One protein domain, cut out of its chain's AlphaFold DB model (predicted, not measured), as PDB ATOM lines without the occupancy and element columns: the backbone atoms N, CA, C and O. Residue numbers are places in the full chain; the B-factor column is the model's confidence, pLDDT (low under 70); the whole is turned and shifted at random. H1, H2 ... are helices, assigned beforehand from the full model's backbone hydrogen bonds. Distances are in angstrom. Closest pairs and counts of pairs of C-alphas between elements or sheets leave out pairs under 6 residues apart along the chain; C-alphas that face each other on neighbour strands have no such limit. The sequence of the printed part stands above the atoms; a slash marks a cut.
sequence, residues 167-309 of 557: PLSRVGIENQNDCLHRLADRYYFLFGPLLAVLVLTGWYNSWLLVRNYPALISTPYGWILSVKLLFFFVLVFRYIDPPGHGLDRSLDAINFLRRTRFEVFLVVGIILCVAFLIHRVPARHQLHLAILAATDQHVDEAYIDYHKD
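Overview. This is residues 167 to 309 of the 557 residues of an uncharacterized protein of Desulfobacterales bacterium SG8_35_2 (UniProt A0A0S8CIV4). What does the model look like? It is a long, narrow set of helices: H4 and H5 lie side by side as a helical hairpin, H1 packs on one end of H5, and H2 runs along the side of H4 away from H5. At the other end, H6 carries the length onward and the closing stretch folds back into little H7. What is it made of? The printed part has 143 residues with seven named helices, H1 to H7 in order along the chain, and no named strand; the class is all helix. How compact is it? It is only just loose, close to extended, with a radius of gyration of the C-alphas of 21.5 A, and it spans 72 by 25 by 18 A, a rod.

Along the chain. Where do the first helices run? H1, residues 174 to 189, is 24.3 A long from C-alpha 174 at (135.194, 209.844, 131.497); H2 is residues 191 to 210, 27.0 A, and H3 residues 213 to 218, 8.9 A. Where are the longest ones? H4 is residues 220 to 240, 30.5 A, and H5 residues 249 to 278, 43.0 A. And the last? H6 is residues 283 to 294, 16.1 A, and H7 residues 302 to 306, 6.6 A, ending at C-alpha 306 at (183.156, 174.692, 115.577).

Arrangement. What stands round the hub, H4? H4 touches H5 at a shallow tilt of 18 degrees, opposite ways, a hairpin whose closest C-alphas are those of Lys 228 and Ile 270, 5.3 A apart. H2 and H4 only just touch, with 3 pairs of C-alphas within 8 A, the closest those of Val 210 and Gly 222 at 7.3 A; H3 and H4 touch only at the corner, closest at Leu 216 and Gly 222, 3.9 A. What do the other helices meet? H1 touches H5 with residues 177 to 184 alone, the C-alphas of Leu 180 and Ala 253 being closest at 5.5 A, while H3 touches H6, closest at Ala 215 and Ala 283, 5.6 A. H2 and H5 are apart; H7 touches no helix but is near H6. Are the backbones in order? In H2, H5 and H6 every O i to N i+4 pair is within hydrogen-bond range; H1 has 8 of 12, H3 1 of 2, H4 16 of 17, and H7 0 of 1, with 0 of 2 O i to N i+3 pairs.

Size, cuts and confidence. How far does it reach? The two C-alphas farthest apart, those of Glu 174 and Gln 297, are 72.7 A apart. Are there cuts or long links? The printed part has no cut and no long link. Where is confidence low? The mean pLDDT of the printed part is 71.9, and 53 residues are under 70, among them residues 278 to 309.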
ATOM      1  N   PRO A 167     146.047 203.695 137.184       79.38
ATOM      2  CA  PRO A 167     145.570 202.591 138.014       79.38
ATOM      3  C   PRO A 167     144.131 202.178 137.648       79.38
ATOM      4  O   PRO A 167     143.270 203.040 137.460       79.38
ATOM      5  N   LEU A 168     143.856 200.860 137.632       71.81
ATOM      6  CA  LEU A 168     142.521 200.296 137.347       71.81
ATOM      7  C   LEU A 168     141.424 200.840 138.276       71.81
ATOM      8  O   LEU A 168     140.287 200.982 137.850       71.81
ATOM      9  N   SER A 169     141.761 201.189 139.521       70.88
ATOM     10  CA  SER A 169     140.809 201.729 140.503       70.88
ATOM     11  C   SER A 169     140.218 203.093 140.133       70.88
ATOM     12  O   SER A 169     139.330 203.575 140.827       70.88
ATOM     13  N   ARG A 170     140.715 203.741 139.071       68.56
ATOM     14  CA  ARG A 170     140.203 205.025 138.566       68.56
ATOM     15  C   ARG A 170     139.564 204.920 137.175       68.56
ATOM     16  O   ARG A 170     139.289 205.940 136.550       68.56
ATOM     17  N   VAL A 171     139.362 203.701 136.675       60.41
ATOM     18  CA  VAL A 171     138.692 203.440 135.394       60.41
ATOM     19  C   VAL A 171     137.184 203.644 135.565       60.41
ATOM     20  O   VAL A 171     136.622 203.192 136.557       60.41
ATOM     21  N   GLY A 172     136.549 204.364 134.634       53.94
ATOM     22  CA  GLY A 172     135.145 204.802 134.745       53.94
ATOM     23  C   GLY A 172     134.962 206.314 134.939       53.94
ATOM     24  O   GLY A 172     133.847 206.811 134.838       53.94
ATOM     25  N   ILE A 173     136.048 207.065 135.153       66.75
ATOM     26  CA  ILE A 173     136.050 208.529 135.031       66.75
ATOM     27  C   ILE A 173     136.238 208.870 133.548       66.75
ATOM     28  O   ILE A 173     137.276 208.537 132.976       66.75
ATOM     29  N   GLU A 174     135.266 209.551 132.942       63.41
ATOM     30  CA  GLU A 174     135.194 209.844 131.497       63.41
ATOM     31  C   GLU A 174     136.509 210.433 130.940       63.41
ATOM     32  O   GLU A 174     137.109 209.884 130.013       63.41
ATOM     33  N   ASN A 175     137.080 211.425 131.637       69.31
ATOM     34  CA  ASN A 175     138.365 212.050 131.291       69.31
ATOM     35  C   ASN A 175     139.576 211.088 131.273       69.31
ATOM     36  O   ASN A 175     140.568 211.355 130.593       69.31
ATOM     37  N   GLN A 176     139.552 209.991 132.040       72.75
ATOM     38  CA  GLN A 176     140.647 209.012 132.070       72.75
ATOM     39  C   GLN A 176     140.538 208.003 130.919       72.75
ATOM     40  O   GLN A 176     141.572 207.610 130.374       72.75
ATOM     41  N   ASN A 177     139.320 207.623 130.528       74.88
ATOM     42  CA  ASN A 177     139.086 206.698 129.417       74.88
ATOM     43  C   ASN A 177     139.537 207.317 128.086       74.88
ATOM     44  O   ASN A 177     140.273 206.677 127.339       74.88
ATOM     45  N   ASP A 178     139.225 208.595 127.850       76.88
ATOM     46  CA  ASP A 178     139.697 209.321 126.662       76.88
ATOM     47  C   ASP A 178     141.228 209.461 126.626       76.88
ATOM     48  O   ASP A 178     141.859 209.367 125.572       76.88
ATOM     49  N   CYS A 179     141.870 209.658 127.781       78.81
ATOM     50  CA  CYS A 179     143.332 209.670 127.866       78.81
ATOM     51  C   CYS A 179     143.946 208.307 127.519       78.81
ATOM     52  O   CYS A 179     144.968 208.264 126.839       78.81
ATOM     53  N   LEU A 180     143.341 207.212 127.986       81.06
ATOM     54  CA  LEU A 180     143.813 205.850 127.736       81.06
ATOM     55  C   LEU A 180     143.604 205.415 126.289       81.06
ATOM     56  O   LEU A 180     144.519 204.834 125.715       81.06
ATOM     57  N   HIS A 181     142.460 205.748 125.692       78.69
ATOM     58  CA  HIS A 181     142.211 205.500 124.274       78.69
ATOM     59  C   HIS A 181     143.247 206.222 123.404       78.69
ATOM     60  O   HIS A 181     143.926 205.591 122.601       78.69
ATOM     61  N   ARG A 182     143.458 207.532 123.625       79.50
ATOM     62  CA  ARG A 182     144.473 208.314 122.888       79.50
ATOM     63  C   ARG A 182     145.884 207.748 123.043       79.50
ATOM     64  O   ARG A 182     146.698 207.836 122.123       79.50
ATOM     65  N   LEU A 183     146.190 207.210 124.225       84.50
ATOM     66  CA  LEU A 183     147.470 206.575 124.502       84.50
ATOM     67  C   LEU A 183     147.614 205.270 123.717       84.50
ATOM     68  O   LEU A 183     148.653 205.073 123.093       84.50
ATOM     69  N   ALA A 184     146.588 204.413 123.738       80.50
ATOM     70  CA  ALA A 184     146.584 203.104 123.096       80.50
ATOM     71  C   ALA A 184     146.853 203.201 121.586       80.50
ATOM     72  O   ALA A 184     147.751 202.511 121.104       80.50
ATOM     73  N   ASP A 185     146.183 204.121 120.879       76.94
ATOM     74  CA  ASP A 185     146.328 204.316 119.423       76.94
ATOM     75  C   ASP A 185     147.790 204.548 119.003       76.94
ATOM     76  O   ASP A 185     148.265 204.068 117.976       76.94
ATOM     77  N   ARG A 186     148.537 205.293 119.823       79.56
ATOM     78  CA  ARG A 186     149.925 205.688 119.532       79.56
ATOM     79  C   ARG A 186     150.953 204.752 120.127       79.56
ATOM     80  O   ARG A 186     152.089 204.724 119.660       79.56
ATOM     81  N   TYR A 187     150.572 204.048 121.188       80.25
ATOM     82  CA  TYR A 187     151.434 203.112 121.881       80.25
ATOM     83  C   TYR A 187     151.916 202.059 120.882       80.25
ATOM     84  O   TYR A 187     153.112 201.989 120.623       80.25
ATOM     85  N   TYR A 188     150.994 201.350 120.221       74.88
ATOM     86  CA  TYR A 188     151.313 200.233 119.321       74.88
ATOM     87  C   TYR A 188     152.109 200.629 118.068       74.88
ATOM     88  O   TYR A 188     152.993 199.877 117.660       74.88
ATOM     89  N   PHE A 189     151.890 201.823 117.508       72.38
ATOM     90  CA  PHE A 189     152.591 202.279 116.298       72.38
ATOM     91  C   PHE A 189     154.116 202.389 116.477       72.38
ATOM     92  O   PHE A 189     154.884 202.147 115.548       72.38
ATOM     93  N   LEU A 190     154.580 202.719 117.684       69.12
ATOM     94  CA  LEU A 190     156.004 202.930 117.971       69.12
ATOM     95  C   LEU A 190     156.751 201.636 118.316       69.12
ATOM     96  O   LEU A 190     157.981 201.644 118.386       69.12
ATOM     97  N   PHE A 191     156.035 200.527 118.535       74.00
ATOM     98  CA  PHE A 191     156.650 199.271 118.963       74.00
ATOM     99  C   PHE A 191     157.293 198.477 117.840       74.00
ATOM    100  O   PHE A 191     158.255 197.774 118.122       74.00
ATOM    101  N   GLY A 192     156.840 198.615 116.591       76.38
ATOM    102  CA  GLY A 192     157.409 197.874 115.458       76.38
ATOM    103  C   GLY A 192     158.934 198.028 115.334       76.38
ATOM    104  O   GLY A 192     159.648 197.027 115.414       76.38
ATOM    105  N   PRO A 193     159.471 199.260 115.227       82.88
ATOM    106  CA  PRO A 193     160.917 199.484 115.145       82.88
ATOM    107  C   PRO A 193     161.682 199.037 116.399       82.88
ATOM    108  O   PRO A 193     162.759 198.454 116.286       82.88
ATOM    109  N   LEU A 194     161.127 199.266 117.598       86.31
ATOM    110  CA  LEU A 194     161.739 198.815 118.855       86.31
ATOM    111  C   LEU A 194     161.830 197.287 118.912       86.31
ATOM    112  O   LEU A 194     162.855 196.745 119.317       86.31
ATOM    113  N   LEU A 195     160.779 196.599 118.469       85.19
ATOM    114  CA  LEU A 195     160.739 195.147 118.402       85.19
ATOM    115  C   LEU A 195     161.756 194.612 117.395       85.19
ATOM    116  O   LEU A 195     162.446 193.647 117.705       85.19
ATOM    117  N   ALA A 196     161.913 195.263 116.240       86.25
ATOM    118  CA  ALA A 196     162.943 194.903 115.268       86.25
ATOM    119  C   ALA A 196     164.352 195.001 115.876       86.25
ATOM    120  O   ALA A 196     165.128 194.053 115.764       86.25
ATOM    121  N   VAL A 197     164.664 196.087 116.596       90.75
ATOM    122  CA  VAL A 197     165.946 196.218 117.314       90.75
ATOM    123  C   VAL A 197     166.115 195.093 118.333       90.75
ATOM    124  O   VAL A 197     167.179 194.479 118.372       90.75
ATOM    125  N   LEU A 198     165.084 194.778 119.123       89.31
ATOM    126  CA  LEU A 198     165.124 193.701 120.120       89.31
ATOM    127  C   LEU A 198     165.347 192.322 119.503       89.31
ATOM    128  O   LEU A 198     166.138 191.548 120.038       89.31
ATOM    129  N   VAL A 199     164.674 192.021 118.391       88.75
ATOM    130  CA  VAL A 199     164.835 190.760 117.660       88.75
ATOM    131  C   VAL A 199     166.248 190.662 117.098       88.75
ATOM    132  O   VAL A 199     166.915 189.664 117.338       88.75
ATOM    133  N   LEU A 200     166.739 191.698 116.412       89.19
ATOM    134  CA  LEU A 200     168.062 191.686 115.779       89.19
ATOM    135  C   LEU A 200     169.194 191.581 116.808       89.19
ATOM    136  O   LEU A 200     170.062 190.719 116.700       89.19
ATOM    137  N   THR A 201     169.169 192.429 117.836       89.31
ATOM    138  CA  THR A 201     170.196 192.419 118.892       89.31
ATOM    139  C   THR A 201     170.074 191.191 119.797       89.31
ATOM    140  O   THR A 201     171.082 190.627 120.211       89.31
ATOM    141  N   GLY A 202     168.852 190.721 120.069       85.69
ATOM    142  CA  GLY A 202     168.604 189.493 120.825       85.69
ATOM    143  C   GLY A 202     169.056 188.240 120.077       85.69
ATOM    144  O   GLY A 202     169.637 187.346 120.693       85.69
ATOM    145  N   TRP A 203     168.847 188.197 118.759       85.94
ATOM    146  CA  TRP A 203     169.376 187.159 117.877       85.94
ATOM    147  C   TRP A 203     170.900 187.157 117.897       85.94
ATOM    148  O   TRP A 203     171.494 186.128 118.196       85.94
ATOM    149  N   TYR A 204     171.527 188.314 117.667       80.62
ATOM    150  CA  TYR A 204     172.982 188.455 117.690       80.62
ATOM    151  C   TYR A 204     173.588 187.988 119.023       80.62
ATOM    152  O   TYR A 204     174.496 187.160 119.035       80.62
ATOM    153  N   ASN A 205     173.026 188.425 120.155       74.00
ATOM    154  CA  ASN A 205     173.488 187.998 121.477       74.00
ATOM    155  C   ASN A 205     173.278 186.494 121.713       74.00
ATOM    156  O   ASN A 205     174.156 185.828 122.256       74.00
ATOM    157  N   SER A 206     172.143 185.934 121.286       78.31
ATOM    158  CA  SER A 206     171.876 184.494 121.423       78.31
ATOM    159  C   SER A 206     172.820 183.665 120.551       78.31
ATOM    160  O   SER A 206     173.324 182.638 120.996       78.31
ATOM    161  N   TRP A 207     173.117 184.142 119.341       76.00
ATOM    162  CA  TRP A 207     174.092 183.534 118.443       76.00
ATOM    163  C   TRP A 207     175.487 183.505 119.067       76.00
ATOM    164  O   TRP A 207     176.116 182.453 119.097       76.00
ATOM    165  N   LEU A 208     175.942 184.617 119.655       68.12
ATOM    166  CA  LEU A 208     177.239 184.674 120.335       68.12
ATOM    167  C   LEU A 208     177.341 183.709 121.526       68.12
ATOM    168  O   LEU A 208     178.430 183.210 121.803       68.12
ATOM    169  N   LEU A 209     176.242 183.464 122.244       65.00
ATOM    170  CA  LEU A 209     176.233 182.699 123.500       65.00
ATOM    171  C   LEU A 209     175.942 181.201 123.311       65.00
ATOM    172  O   LEU A 209     176.362 180.395 124.143       65.00
ATOM    173  N   VAL A 210     175.242 180.832 122.234       69.62
ATOM    174  CA  VAL A 210     174.801 179.453 121.958       69.62
ATOM    175  C   VAL A 210     175.440 178.883 120.688       69.62
ATOM    176  O   VAL A 210     175.879 177.742 120.712       69.62
ATOM    177  N   ARG A 211     175.547 179.678 119.612       64.62
ATOM    178  CA  ARG A 211     176.162 179.369 118.297       64.62
ATOM    179  C   ARG A 211     175.541 178.207 117.497       64.62
ATOM    180  O   ARG A 211     175.607 178.240 116.276       64.62
ATOM    181  N   ASN A 212     174.895 177.221 118.130       67.38
ATOM    182  CA  ASN A 212     174.324 176.044 117.463       67.38
ATOM    183  C   ASN A 212     173.038 175.499 118.123       67.38
ATOM    184  O   ASN A 212     172.747 175.713 119.298       67.38
ATOM    185  N   TYR A 213     172.230 174.784 117.333       70.12
ATOM    186  CA  TYR A 213     170.933 174.257 117.772       70.12
ATOM    187  C   TYR A 213     171.026 173.196 118.890       70.12
ATOM    188  O   TYR A 213     170.220 173.270 119.819       70.12
ATOM    189  N   PRO A 214     171.993 172.252 118.886       66.06
ATOM    190  CA  PRO A 214     172.092 171.254 119.949       66.06
ATOM    191  C   PRO A 214     172.317 171.876 121.329       66.06
ATOM    192  O   PRO A 214     171.617 171.503 122.267       66.06
ATOM    193  N   ALA A 215     173.192 172.886 121.453       63.31
ATOM    194  CA  ALA A 215     173.450 173.543 122.737       63.31
ATOM    195  C   ALA A 215     172.207 174.241 123.310       63.31
ATOM    196  O   ALA A 215     172.099 174.408 124.524       63.31
ATOM    197  N   LEU A 216     171.247 174.629 122.463       77.00
ATOM    198  CA  LEU A 216     169.995 175.239 122.905       77.00
ATOM    199  C   LEU A 216     169.093 174.252 123.660       77.00
ATOM    200  O   LEU A 216     168.381 174.661 124.573       77.00
ATOM    201  N   ILE A 217     169.116 172.970 123.293       78.06
ATOM    202  CA  ILE A 217     168.216 171.946 123.849       78.06
ATOM    203  C   ILE A 217     168.918 170.972 124.801       78.06
ATOM    204  O   ILE A 217     168.250 170.291 125.573       78.06
ATOM    205  N   SER A 218     170.249 170.894 124.774       69.50
ATOM    206  CA  SER A 218     171.014 169.974 125.624       69.50
ATOM    207  C   SER A 218     171.566 170.621 126.894       69.50
ATOM    208  O   SER A 218     171.897 169.909 127.838       69.50
ATOM    209  N   THR A 219     171.646 171.956 126.961       75.31
ATOM    210  CA  THR A 219     172.279 172.657 128.088       75.31
ATOM    211  C   THR A 219     171.258 173.333 129.010       75.31
ATOM    212  O   THR A 219     170.262 173.881 128.526       75.31
ATOM    213  N   PRO A 220     171.494 173.391 130.338       75.75
ATOM    214  CA  PRO A 220     170.653 174.162 131.260       75.75
ATOM    215  C   PRO A 220     170.502 175.633 130.852       75.75
ATOM    216  O   PRO A 220     169.426 176.215 130.994       75.75
ATOM    217  N   TYR A 221     171.570 176.229 130.305       78.31
ATOM    218  CA  TYR A 221     171.542 177.581 129.751       78.31
ATOM    219  C   TYR A 221     170.540 177.687 128.591       78.31
ATOM    220  O   TYR A 221     169.691 178.583 128.570       78.31
ATOM    221  N   GLY A 222     170.607 176.747 127.647       84.25
ATOM    222  CA  GLY A 222     169.727 176.671 126.488       84.25
ATOM    223  C   GLY A 222     168.251 176.488 126.857       84.25
ATOM    224  O   GLY A 222     167.390 177.171 126.296       84.25
ATOM    225  N   TRP A 223     167.945 175.670 127.869       85.81
ATOM    226  CA  TRP A 223     166.579 175.506 128.382       85.81
ATOM    227  C   TRP A 223     165.997 176.818 128.919       85.81
ATOM    228  O   TRP A 223     164.881 177.202 128.559       85.81
ATOM    229  N   ILE A 224     166.755 177.548 129.742       88.31
ATOM    230  CA  ILE A 224     166.305 178.836 130.294       88.31
ATOM    231  C   ILE A 224     166.142 179.872 129.174       88.31
ATOM    232  O   ILE A 224     165.167 180.632 129.170       88.31
ATOM    233  N   LEU A 225     167.057 179.888 128.198       87.50
ATOM    234  CA  LEU A 225     166.934 180.742 127.020       87.50
ATOM    235  C   LEU A 225     165.683 180.391 126.202       87.50
ATOM    236  O   LEU A 225     164.969 181.295 125.781       87.50
ATOM    237  N   SER A 226     165.360 179.110 126.042       90.31
ATOM    238  CA  SER A 226     164.163 178.652 125.328       90.31
ATOM    239  C   SER A 226     162.875 179.111 126.015       90.31
ATOM    240  O   SER A 226     161.971 179.627 125.356       90.31
ATOM    241  N   VAL A 227     162.806 179.035 127.349       92.62
ATOM    242  CA  VAL A 227     161.680 179.589 128.125       92.62
ATOM    243  C   VAL A 227     161.579 181.108 127.945       92.62
ATOM    244  O   VAL A 227     160.490 181.643 127.723       92.62
ATOM    245  N   LYS A 228     162.714 181.818 127.971       91.56
ATOM    246  CA  LYS A 228     162.766 183.263 127.705       91.56
ATOM    247  C   LYS A 228     162.248 183.597 126.299       91.56
ATOM    248  O   LYS A 228     161.482 184.548 126.146       91.56
ATOM    249  N   LEU A 229     162.641 182.817 125.291       91.12
ATOM    250  CA  LEU A 229     162.198 182.976 123.904       91.12
ATOM    251  C   LEU A 229     160.706 182.678 123.743       91.12
ATOM    252  O   LEU A 229     160.038 183.397 123.008       91.12
ATOM    253  N   LEU A 230     160.155 181.704 124.473       92.56
ATOM    254  CA  LEU A 230     158.717 181.431 124.482       92.56
ATOM    255  C   LEU A 230     157.923 182.631 125.015       92.56
ATOM    256  O   LEU A 230     156.979 183.082 124.364       92.56
ATOM    257  N   PHE A 231     158.317 183.199 126.161       91.44
ATOM    258  CA  PHE A 231     157.673 184.412 126.679       91.44
ATOM    259  C   PHE A 231     157.780 185.580 125.699       91.44
ATOM    260  O   PHE A 231     156.804 186.303 125.486       91.44
ATOM    261  N   PHE A 232     158.946 185.751 125.075       89.31
ATOM    262  CA  PHE A 232     159.153 186.785 124.070       89.31
ATOM    263  C   PHE A 232     158.280 186.567 122.826       89.31
ATOM    264  O   PHE A 232     157.677 187.519 122.340       89.31
ATOM    265  N   PHE A 233     158.131 185.329 122.354       89.31
ATOM    266  CA  PHE A 233     157.285 184.993 121.208       89.31
ATOM    267  C   PHE A 233     155.805 185.278 121.486       89.31
ATOM    268  O   PHE A 233     155.127 185.894 120.662       89.31
ATOM    269  N   VAL A 234     155.312 184.919 122.678       88.56
ATOM    270  CA  VAL A 234     153.947 185.262 123.112       88.56
ATOM    271  C   VAL A 234     153.747 186.781 123.139       88.56
ATOM    272  O   VAL A 234     152.683 187.263 122.753       88.56
ATOM    273  N   LEU A 235     154.758 187.555 123.550       84.94
ATOM    274  CA  LEU A 235     154.705 189.019 123.498       84.94
ATOM    275  C   LEU A 235     154.679 189.537 122.052       84.94
ATOM    276  O   LEU A 235     153.793 190.320 121.716       84.94
ATOM    277  N   VAL A 236     155.584 189.072 121.186       83.44
ATOM    278  CA  VAL A 236     155.669 189.455 119.763       83.44
ATOM    279  C   VAL A 236     154.350 189.205 119.033       83.44
ATOM    280  O   VAL A 236     153.834 190.115 118.387       83.44
ATOM    281  N   PHE A 237     153.781 188.001 119.164       82.25
ATOM    282  CA  PHE A 237     152.548 187.614 118.472       82.25
ATOM    283  C   PHE A 237     151.400 188.580 118.776       82.25
ATOM    284  O   PHE A 237     150.670 189.007 117.885       82.25
ATOM    285  N   ARG A 238     151.293 189.009 120.036       77.38
ATOM    286  CA  ARG A 238     150.282 189.981 120.449       77.38
ATOM    287  C   ARG A 238     150.490 191.338 119.778       77.38
ATOM    288  O   ARG A 238     149.511 192.000 119.464       77.38
ATOM    289  N   TYR A 239     151.725 191.783 119.569       74.31
ATOM    290  CA  TYR A 239     151.995 193.063 118.903       74.31
ATOM    291  C   TYR A 239     151.718 193.040 117.395       74.31
ATOM    292  O   TYR A 239     151.418 194.091 116.835       74.31
ATOM    293  N   ILE A 240     151.792 191.867 116.758       72.50
ATOM    294  CA  ILE A 240     151.433 191.680 115.343       72.50
ATOM    295  C   ILE A 240     149.909 191.722 115.148       72.50
ATOM    296  O   ILE A 240     149.451 192.229 114.130       72.50
ATOM    297  N   ASP A 241     149.140 191.254 116.137       70.88
ATOM    298  CA  ASP A 241     147.671 191.316 116.163       70.88
ATOM    299  C   ASP A 241     147.177 192.348 117.208       70.88
ATOM    300  O   ASP A 241     146.767 192.001 118.332       70.88
ATOM    301  N   PRO A 242     147.303 193.662 116.917       69.12
ATOM    302  CA  PRO A 242     146.812 194.695 117.814       69.12
ATOM    303  C   PRO A 242     145.288 194.568 117.959       69.12
ATOM    304  O   PRO A 242     144.589 194.229 117.006       69.12
ATOM    305  N   PRO A 243     144.743 194.838 119.157       66.75
ATOM    306  CA  PRO A 243     143.318 194.682 119.384       66.75
ATOM    307  C   PRO A 243     142.551 195.703 118.536       66.75
ATOM    308  O   PRO A 243     142.923 196.875 118.496       66.75
ATOM    309  N   GLY A 244     141.483 195.260 117.874       63.81
ATOM    310  CA  GLY A 244     140.596 196.158 117.138       63.81
ATOM    311  C   GLY A 244     139.963 197.196 118.068       63.81
ATOM    312  O   GLY A 244     139.597 196.875 119.199       63.81
ATOM    313  N   HIS A 245     139.835 198.432 117.587       66.19
ATOM    314  CA  HIS A 245     139.133 199.493 118.307       66.19
ATOM    315  C   HIS A 245     137.624 199.251 118.241       66.19
ATOM    316  O   HIS A 245     137.053 199.137 117.152       66.19
ATOM    317  N   GLY A 246     136.987 199.138 119.404       64.38
ATOM    318  CA  GLY A 246     135.540 199.048 119.511       64.38
ATOM    319  C   GLY A 246     134.884 200.421 119.369       64.38
ATOM    320  O   GLY A 246     135.529 201.465 119.394       64.38
ATOM    321  N   LEU A 247     133.554 200.442 119.257       66.50
ATOM    322  CA  LEU A 247     132.795 201.699 119.337       66.50
ATOM    323  C   LEU A 247     132.768 202.269 120.772       66.50
ATOM    324  O   LEU A 247     132.536 203.464 120.952       66.50
ATOM    325  N   ASP A 248     133.007 201.432 121.789       78.62
ATOM    326  CA  ASP A 248     132.982 201.816 123.203       78.62
ATOM    327  C   ASP A 248     134.395 202.060 123.760       78.62
ATOM    328  O   ASP A 248     135.138 201.138 124.110       78.62
ATOM    329  N   ARG A 249     134.728 203.343 123.933       73.38
ATOM    330  CA  ARG A 249     136.023 203.796 124.463       73.38
ATOM    331  C   ARG A 249     136.321 203.306 125.881       73.38
ATOM    332  O   ARG A 249     137.486 203.233 126.273       73.38
ATOM    333  N   SER A 250     135.295 203.020 126.681       74.50
ATOM    334  CA  SER A 250     135.464 202.575 128.066       74.50
ATOM    335  C   SER A 250     135.919 201.115 128.133       74.50
ATOM    336  O   SER A 250     136.857 200.791 128.869       74.50
ATOM    337  N   LEU A 251     135.319 200.259 127.302       77.94
ATOM    338  CA  LEU A 251     135.719 198.866 127.111       77.94
ATOM    339  C   LEU A 251     137.139 198.777 126.542       77.94
ATOM    340  O   LEU A 251     137.955 198.012 127.064       77.94
ATOM    341  N   ASP A 252     137.471 199.617 125.561       78.50
ATOM    342  CA  ASP A 252     138.814 199.681 124.978       78.50
ATOM    343  C   ASP A 252     139.876 200.054 126.022       78.50
ATOM    344  O   ASP A 252     140.913 199.392 126.129       78.50
ATOM    345  N   ALA A 253     139.598 201.048 126.871       78.38
ATOM    346  CA  ALA A 253     140.499 201.452 127.950       78.38
ATOM    347  C   ALA A 253     140.720 200.335 128.993       78.38
ATOM    348  O   ALA A 253     141.850 200.125 129.454       78.38
ATOM    349  N   ILE A 254     139.668 199.590 129.356       80.19
ATOM    350  CA  ILE A 254     139.759 198.442 130.276       80.19
ATOM    351  C   ILE A 254     140.600 197.323 129.659       80.19
ATOM    352  O   ILE A 254     141.501 196.790 130.318       80.19
ATOM    353  N   ASN A 255     140.322 196.971 128.404       82.38
ATOM    354  CA  ASN A 255     141.012 195.903 127.690       82.38
ATOM    355  C   ASN A 255     142.493 196.235 127.490       82.38
ATOM    356  O   ASN A 255     143.347 195.386 127.759       82.38
ATOM    357  N   PHE A 256     142.807 197.483 127.132       83.50
ATOM    358  CA  PHE A 256     144.176 197.983 127.048       83.50
ATOM    359  C   PHE A 256     144.924 197.822 128.379       83.50
ATOM    360  O   PHE A 256     146.005 197.241 128.414       83.50
ATOM    361  N   LEU A 257     144.342 198.254 129.505       82.75
ATOM    362  CA  LEU A 257     145.002 198.138 130.812       82.75
ATOM    363  C   LEU A 257     145.169 196.691 131.291       82.75
ATOM    364  O   LEU A 257     146.206 196.363 131.872       82.75
ATOM    365  N   ARG A 258     144.176 195.819 131.067       83.75
ATOM    366  CA  ARG A 258     144.293 194.383 131.388       83.75
ATOM    367  C   ARG A 258     145.416 193.735 130.585       83.75
ATOM    368  O   ARG A 258     146.233 193.012 131.152       83.75
ATOM    369  N   ARG A 259     145.490 194.048 129.292       83.31
ATOM    370  CA  ARG A 259     146.530 193.566 128.385       83.31
ATOM    371  C   ARG A 259     147.924 194.042 128.798       83.31
ATOM    372  O   ARG A 259     148.791 193.200 129.000       83.31
ATOM    373  N   THR A 260     148.106 195.339 129.036       84.00
ATOM    374  CA  THR A 260     149.376 195.912 129.515       84.00
ATOM    375  C   THR A 260     149.861 195.223 130.794       84.00
ATOM    376  O   THR A 260     151.044 194.941 130.946       84.00
ATOM    377  N   ARG A 261     148.957 194.893 131.726       84.31
ATOM    378  CA  ARG A 261     149.315 194.186 132.970       84.31
ATOM    379  C   ARG A 261     149.738 192.739 132.741       84.31
ATOM    380  O   ARG A 261     150.665 192.277 133.398       84.31
ATOM    381  N   PHE A 262     149.078 192.039 131.825       85.19
ATOM    382  CA  PHE A 262     149.490 190.697 131.426       85.19
ATOM    383  C   PHE A 262     150.867 190.714 130.743       85.19
ATOM    384  O   PHE A 262     151.716 189.877 131.034       85.19
ATOM    385  N   GLU A 263     151.135 191.717 129.906       87.69
ATOM    386  CA  GLU A 263     152.447 191.905 129.277       87.69
ATOM    387  C   GLU A 263     153.538 192.190 130.324       87.69
ATOM    388  O   GLU A 263     154.609 191.592 130.266       87.69
ATOM    389  N   VAL A 264     153.246 193.001 131.352       85.94
ATOM    390  CA  VAL A 264     154.149 193.191 132.505       85.94
ATOM    391  C   VAL A 264     154.458 191.863 133.208       85.94
ATOM    392  O   VAL A 264     155.609 191.634 133.567       85.94
ATOM    393  N   PHE A 265     153.475 190.974 133.383       87.75
ATOM    394  CA  PHE A 265     153.701 189.654 133.986       87.75
ATOM    395  C   PHE A 265     154.671 188.794 133.157       87.75
ATOM    396  O   PHE A 265     155.632 188.256 133.707       87.75
ATOM    397  N   LEU A 266     154.484 188.724 131.834       88.88
ATOM    398  CA  LEU A 266     155.400 188.000 130.940       88.88
ATOM    399  C   LEU A 266     156.817 188.590 130.971       88.88
ATOM    400  O   LEU A 266     157.802 187.856 131.014       88.88
ATOM    401  N   VAL A 267     156.927 189.921 131.008       86.75
ATOM    402  CA  VAL A 267     158.212 190.618 131.124       86.75
ATOM    403  C   VAL A 267     158.913 190.306 132.448       86.75
ATOM    404  O   VAL A 267     160.129 190.119 132.457       86.75
ATOM    405  N   VAL A 268     158.183 190.208 133.563       87.12
ATOM    406  CA  VAL A 268     158.760 189.757 134.842       87.12
ATOM    407  C   VAL A 268     159.320 188.338 134.705       87.12
ATOM    408  O   VAL A 268     160.437 188.095 135.157       87.12
ATOM    409  N   GLY A 269     158.614 187.440 134.008       89.38
ATOM    410  CA  GLY A 269     159.121 186.108 133.660       89.38
ATOM    411  C   GLY A 269     160.435 186.155 132.868       89.38
ATOM    412  O   GLY A 269     161.407 185.510 133.251       89.38
ATOM    413  N   ILE A 270     160.512 186.994 131.828       89.44
ATOM    414  CA  ILE A 270     161.741 187.207 131.038       89.44
ATOM    415  C   ILE A 270     162.895 187.708 131.916       89.44
ATOM    416  O   ILE A 270     164.024 187.243 131.771       89.44
ATOM    417  N   ILE A 271     162.634 188.649 132.826       85.31
ATOM    418  CA  ILE A 271     163.659 189.212 133.718       85.31
ATOM    419  C   ILE A 271     164.170 188.161 134.704       85.31
ATOM    420  O   ILE A 271     165.372 188.116 134.955       85.31
ATOM    421  N   LEU A 272     163.296 187.294 135.221       87.12
ATOM    422  CA  LEU A 272     163.706 186.163 136.053       87.12
ATOM    423  C   LEU A 272     164.601 185.198 135.269       87.12
ATOM    424  O   LEU A 272     165.666 184.836 135.761       87.12
ATOM    425  N   CYS A 273     164.243 184.854 134.026       87.75
ATOM    426  CA  CYS A 273     165.113 184.051 133.160       87.75
ATOM    427  C   CYS A 273     166.483 184.717 132.964       87.75
ATOM    428  O   CYS A 273     167.504 184.046 133.069       87.75
ATOM    429  N   VAL A 274     166.526 186.033 132.721       83.56
ATOM    430  CA  VAL A 274     167.791 186.779 132.593       83.56
ATOM    431  C   VAL A 274     168.615 186.713 133.880       83.56
ATOM    432  O   VAL A 274     169.815 186.481 133.797       83.56
ATOM    433  N   ALA A 275     167.994 186.866 135.053       79.75
ATOM    434  CA  ALA A 275     168.692 186.757 136.333       79.75
ATOM    435  C   ALA A 275     169.350 185.378 136.507       79.75
ATOM    436  O   ALA A 275     170.508 185.306 136.902       79.75
ATOM    437  N   PHE A 276     168.658 184.295 136.137       80.88
ATOM    438  CA  PHE A 276     169.254 182.958 136.161       80.88
ATOM    439  C   PHE A 276     170.360 182.779 135.117       80.88
ATOM    440  O   PHE A 276     171.372 182.163 135.431       80.88
ATOM    441  N   LEU A 277     170.204 183.319 133.903       78.56
ATOM    442  CA  LEU A 277     171.213 183.203 132.841       78.56
ATOM    443  C   LEU A 277     172.534 183.900 133.191       78.56
ATOM    444  O   LEU A 277     173.580 183.422 132.771       78.56
ATOM    445  N   ILE A 278     172.502 184.997 133.958       68.56
ATOM    446  CA  ILE A 278     173.715 185.726 134.379       68.56
ATOM    447  C   ILE A 278     174.623 184.859 135.268       68.56
ATOM    448  O   ILE A 278     175.834 185.027 135.239       68.56
ATOM    449  N   HIS A 279     174.058 183.912 136.021       66.81
ATOM    450  CA  HIS A 279     174.803 183.026 136.923       66.81
ATOM    451  C   HIS A 279     175.132 181.660 136.300       66.81
ATOM    452  O   HIS A 279     175.404 180.698 137.017       66.81
ATOM    453  N   ARG A 280     175.041 181.525 134.971       68.81
ATOM    454  CA  ARG A 280     175.305 180.266 134.268       68.81
ATOM    455  C   ARG A 280     176.379 180.460 133.213       68.81
ATOM    456  O   ARG A 280     176.376 181.448 132.484       68.81
ATOM    457  N   VAL A 281     177.236 179.452 133.086       61.53
ATOM    458  CA  VAL A 281     178.194 179.357 131.986       61.53
ATOM    459  C   VAL A 281     177.422 179.342 130.654       61.53
ATOM    460  O   VAL A 281     176.447 178.591 130.534       61.53
ATOM    461  N   PRO A 282     177.813 180.153 129.653       68.62
ATOM    462  CA  PRO A 282     177.161 180.160 128.348       68.62
ATOM    463  C   PRO A 282     177.138 178.773 127.696       68.62
ATOM    464  O   PRO A 282     178.128 178.038 127.751       68.62
ATOM    465  N   ALA A 283     176.030 178.447 127.021       65.56
ATOM    466  CA  ALA A 283     175.795 177.137 126.408       65.56
ATOM    467  C   ALA A 283     176.939 176.677 125.487       65.56
ATOM    468  O   ALA A 283     177.286 175.497 125.485       65.56
ATOM    469  N   ARG A 284     177.568 177.609 124.753       59.22
ATOM    470  CA  ARG A 284     178.694 177.310 123.855       59.22
ATOM    471  C   ARG A 284     179.880 176.644 124.562       59.22
ATOM    472  O   ARG A 284     180.478 175.740 123.989       59.22
ATOM    473  N   HIS A 285     180.197 177.068 125.790       54.19
ATOM    474  CA  HIS A 285     181.321 176.517 126.548       54.19
ATOM    475  C   HIS A 285     180.919 175.197 127.206       54.19
ATOM    476  O   HIS A 285     181.698 174.259 127.203       54.19
ATOM    477  N   GLN A 286     179.675 175.074 127.682       58.34
ATOM    478  CA  GLN A 286     179.178 173.809 128.238       58.34
ATOM    479  C   GLN A 286     179.171 172.683 127.201       58.34
ATOM    480  O   GLN A 286     179.580 171.570 127.514       58.34
ATOM    481  N   LEU A 287     178.747 172.964 125.962       55.94
ATOM    482  CA  LEU A 287     178.780 171.967 124.893       55.94
ATOM    483  C   LEU A 287     180.218 171.643 124.461       55.94
ATOM    484  O   LEU A 287     180.505 170.484 124.199       55.94
ATOM    485  N   HIS A 288     181.124 172.625 124.433       49.72
ATOM    486  CA  HIS A 288     182.546 172.378 124.169       49.72
ATOM    487  C   HIS A 288     183.158 171.429 125.213       49.72
ATOM    488  O   HIS A 288     183.761 170.427 124.845       49.72
ATOM    489  N   LEU A 289     182.904 171.675 126.502       52.25
ATOM    490  CA  LEU A 289     183.345 170.803 127.597       52.25
ATOM    491  C   LEU A 289     182.713 169.402 127.501       52.25
ATOM    492  O   LEU A 289     183.389 168.404 127.728       52.25
ATOM    493  N   ALA A 290     181.438 169.312 127.105       51.12
ATOM    494  CA  ALA A 290     180.747 168.037 126.917       51.12
ATOM    495  C   ALA A 290     181.246 167.251 125.691       51.12
ATOM    496  O   ALA A 290     181.311 166.028 125.747       51.12
ATOM    497  N   ILE A 291     181.611 167.929 124.597       48.94
ATOM    498  CA  ILE A 291     182.208 167.302 123.409       48.94
ATOM    499  C   ILE A 291     183.602 166.779 123.747       48.94
ATOM    500  O   ILE A 291     183.873 165.625 123.441       48.94
ATOM    501  N   LEU A 292     184.433 167.566 124.445       46.34
ATOM    502  CA  LEU A 292     185.743 167.119 124.938       46.34
ATOM    503  C   LEU A 292     185.623 165.869 125.826       46.34
ATOM    504  O   LEU A 292     186.440 164.960 125.716       46.34
ATOM    505  N   ALA A 293     184.569 165.788 126.645       46.56
ATOM    506  CA  ALA A 293     184.267 164.612 127.460       46.56
ATOM    507  C   ALA A 293     183.698 163.416 126.661       46.56
ATOM    508  O   ALA A 293     183.791 162.281 127.122       46.56
ATOM    509  N   ALA A 294     183.100 163.646 125.483       42.50
ATOM    510  CA  ALA A 294     182.427 162.624 124.672       42.50
ATOM    511  C   ALA A 294     183.271 162.078 123.504       42.50
ATOM    512  O   ALA A 294     182.943 161.018 122.967       42.50
ATOM    513  N   THR A 295     184.359 162.749 123.108       41.41
ATOM    514  CA  THR A 295     185.301 162.308 122.058       41.41
ATOM    515  C   THR A 295     186.182 161.120 122.476       41.41
ATOM    516  O   THR A 295     187.397 161.136 122.301       41.41
ATOM    517  N   ASP A 296     185.563 160.054 122.984       40.75
ATOM    518  CA  ASP A 296     186.160 158.716 123.052       40.75
ATOM    519  C   ASP A 296     185.731 157.842 121.855       40.75
ATOM    520  O   ASP A 296     186.391 156.856 121.544       40.75
ATOM    521  N   GLN A 297     184.672 158.204 121.109       35.25
ATOM    522  CA  GLN A 297     184.256 157.482 119.898       35.25
ATOM    523  C   GLN A 297     183.587 158.411 118.866       35.25
ATOM    524  O   GLN A 297     182.528 158.965 119.123       35.25
ATOM    525  N   HIS A 298     184.172 158.472 117.664       33.88
ATOM    526  CA  HIS A 298     183.678 159.116 116.431       33.88
ATOM    527  C   HIS A 298     183.730 160.655 116.358       33.88
ATOM    528  O   HIS A 298     183.074 161.389 117.087       33.88
ATOM    529  N   VAL A 299     184.516 161.132 115.388       32.62
ATOM    530  CA  VAL A 299     184.600 162.535 114.973       32.62
ATOM    531  C   VAL A 299     183.439 162.812 114.016       32.62
ATOM    532  O   VAL A 299     183.501 162.427 112.851       32.62
ATOM    533  N   ASP A 300     182.378 163.444 114.514       32.88
ATOM    534  CA  ASP A 300     181.244 163.899 113.698       32.88
ATOM    535  C   ASP A 300     181.516 165.273 113.057       32.88
ATOM    536  O   ASP A 300     182.231 166.116 113.606       32.88
ATOM    537  N   GLU A 301     180.873 165.532 111.913       31.14
ATOM    538  CA  GLU A 301     180.975 166.758 111.096       31.14
ATOM    539  C   GLU A 301     180.728 168.074 111.876       31.14
ATOM    540  O   GLU A 301     181.182 169.140 111.458       31.14
ATOM    541  N   ALA A 302     180.091 168.017 113.053       31.20
ATOM    542  CA  ALA A 302     179.906 169.162 113.952       31.20
ATOM    543  C   ALA A 302     181.219 169.695 114.570       31.20
ATOM    544  O   ALA A 302     181.278 170.861 114.966       31.20
ATOM    545  N   TYR A 303     182.276 168.877 114.627       32.41
ATOM    546  CA  TYR A 303     183.607 169.273 115.109       32.41
ATOM    547  C   TYR A 303     184.312 170.241 114.138       32.41
ATOM    548  O   TYR A 303     185.082 171.106 114.564       32.41
ATOM    549  N   ILE A 304     183.998 170.140 112.838       33.62
ATOM    550  CA  ILE A 304     184.607 170.937 111.760       33.62
ATOM    551  C   ILE A 304     184.007 172.352 111.692       33.62
ATOM    552  O   ILE A 304     184.737 173.307 111.441       33.62
ATOM    553  N   ASP A 305     182.711 172.528 111.975       32.69
ATOM    554  CA  ASP A 305     182.066 173.858 111.951       32.69
ATOM    555  C   ASP A 305     182.378 174.698 113.213       32.69
ATOM    556  O   ASP A 305     182.276 175.924 113.210       32.69
ATOM    557  N   TYR A 306     182.825 174.049 114.296       32.09
ATOM    558  CA  TYR A 306     183.156 174.692 115.577       32.09
ATOM    559  C   TYR A 306     184.498 175.442 115.580       32.09
ATOM    560  O   TYR A 306     184.628 176.449 116.278       32.09
ATOM    561  N   HIS A 307     185.476 174.965 114.802       40.22
ATOM    562  CA  HIS A 307     186.864 175.452 114.795       40.22
ATOM    563  C   HIS A 307     187.132 176.554 113.763       40.22
ATOM    564  O   HIS A 307     188.280 176.929 113.550       40.22
ATOM    565  N   LYS A 308     186.097 177.082 113.104       41.78
ATOM    566  CA  LYS A 308     186.289 177.997 111.974       41.78
ATOM    567  C   LYS A 308     186.956 179.333 112.336       41.78
ATOM    568  O   LYS A 308     187.553 179.923 111.451       41.78
ATOM    569  N   ASP A 309     186.902 179.736 113.612       52.25
ATOM    570  CA  ASP A 309     187.412 181.030 114.099       52.25
ATOM    571  C   ASP A 309     188.611 180.896 115.076       52.25
ATOM    572  O   ASP A 309     189.047 181.896 115.654       52.25
TER     573      ASP A 309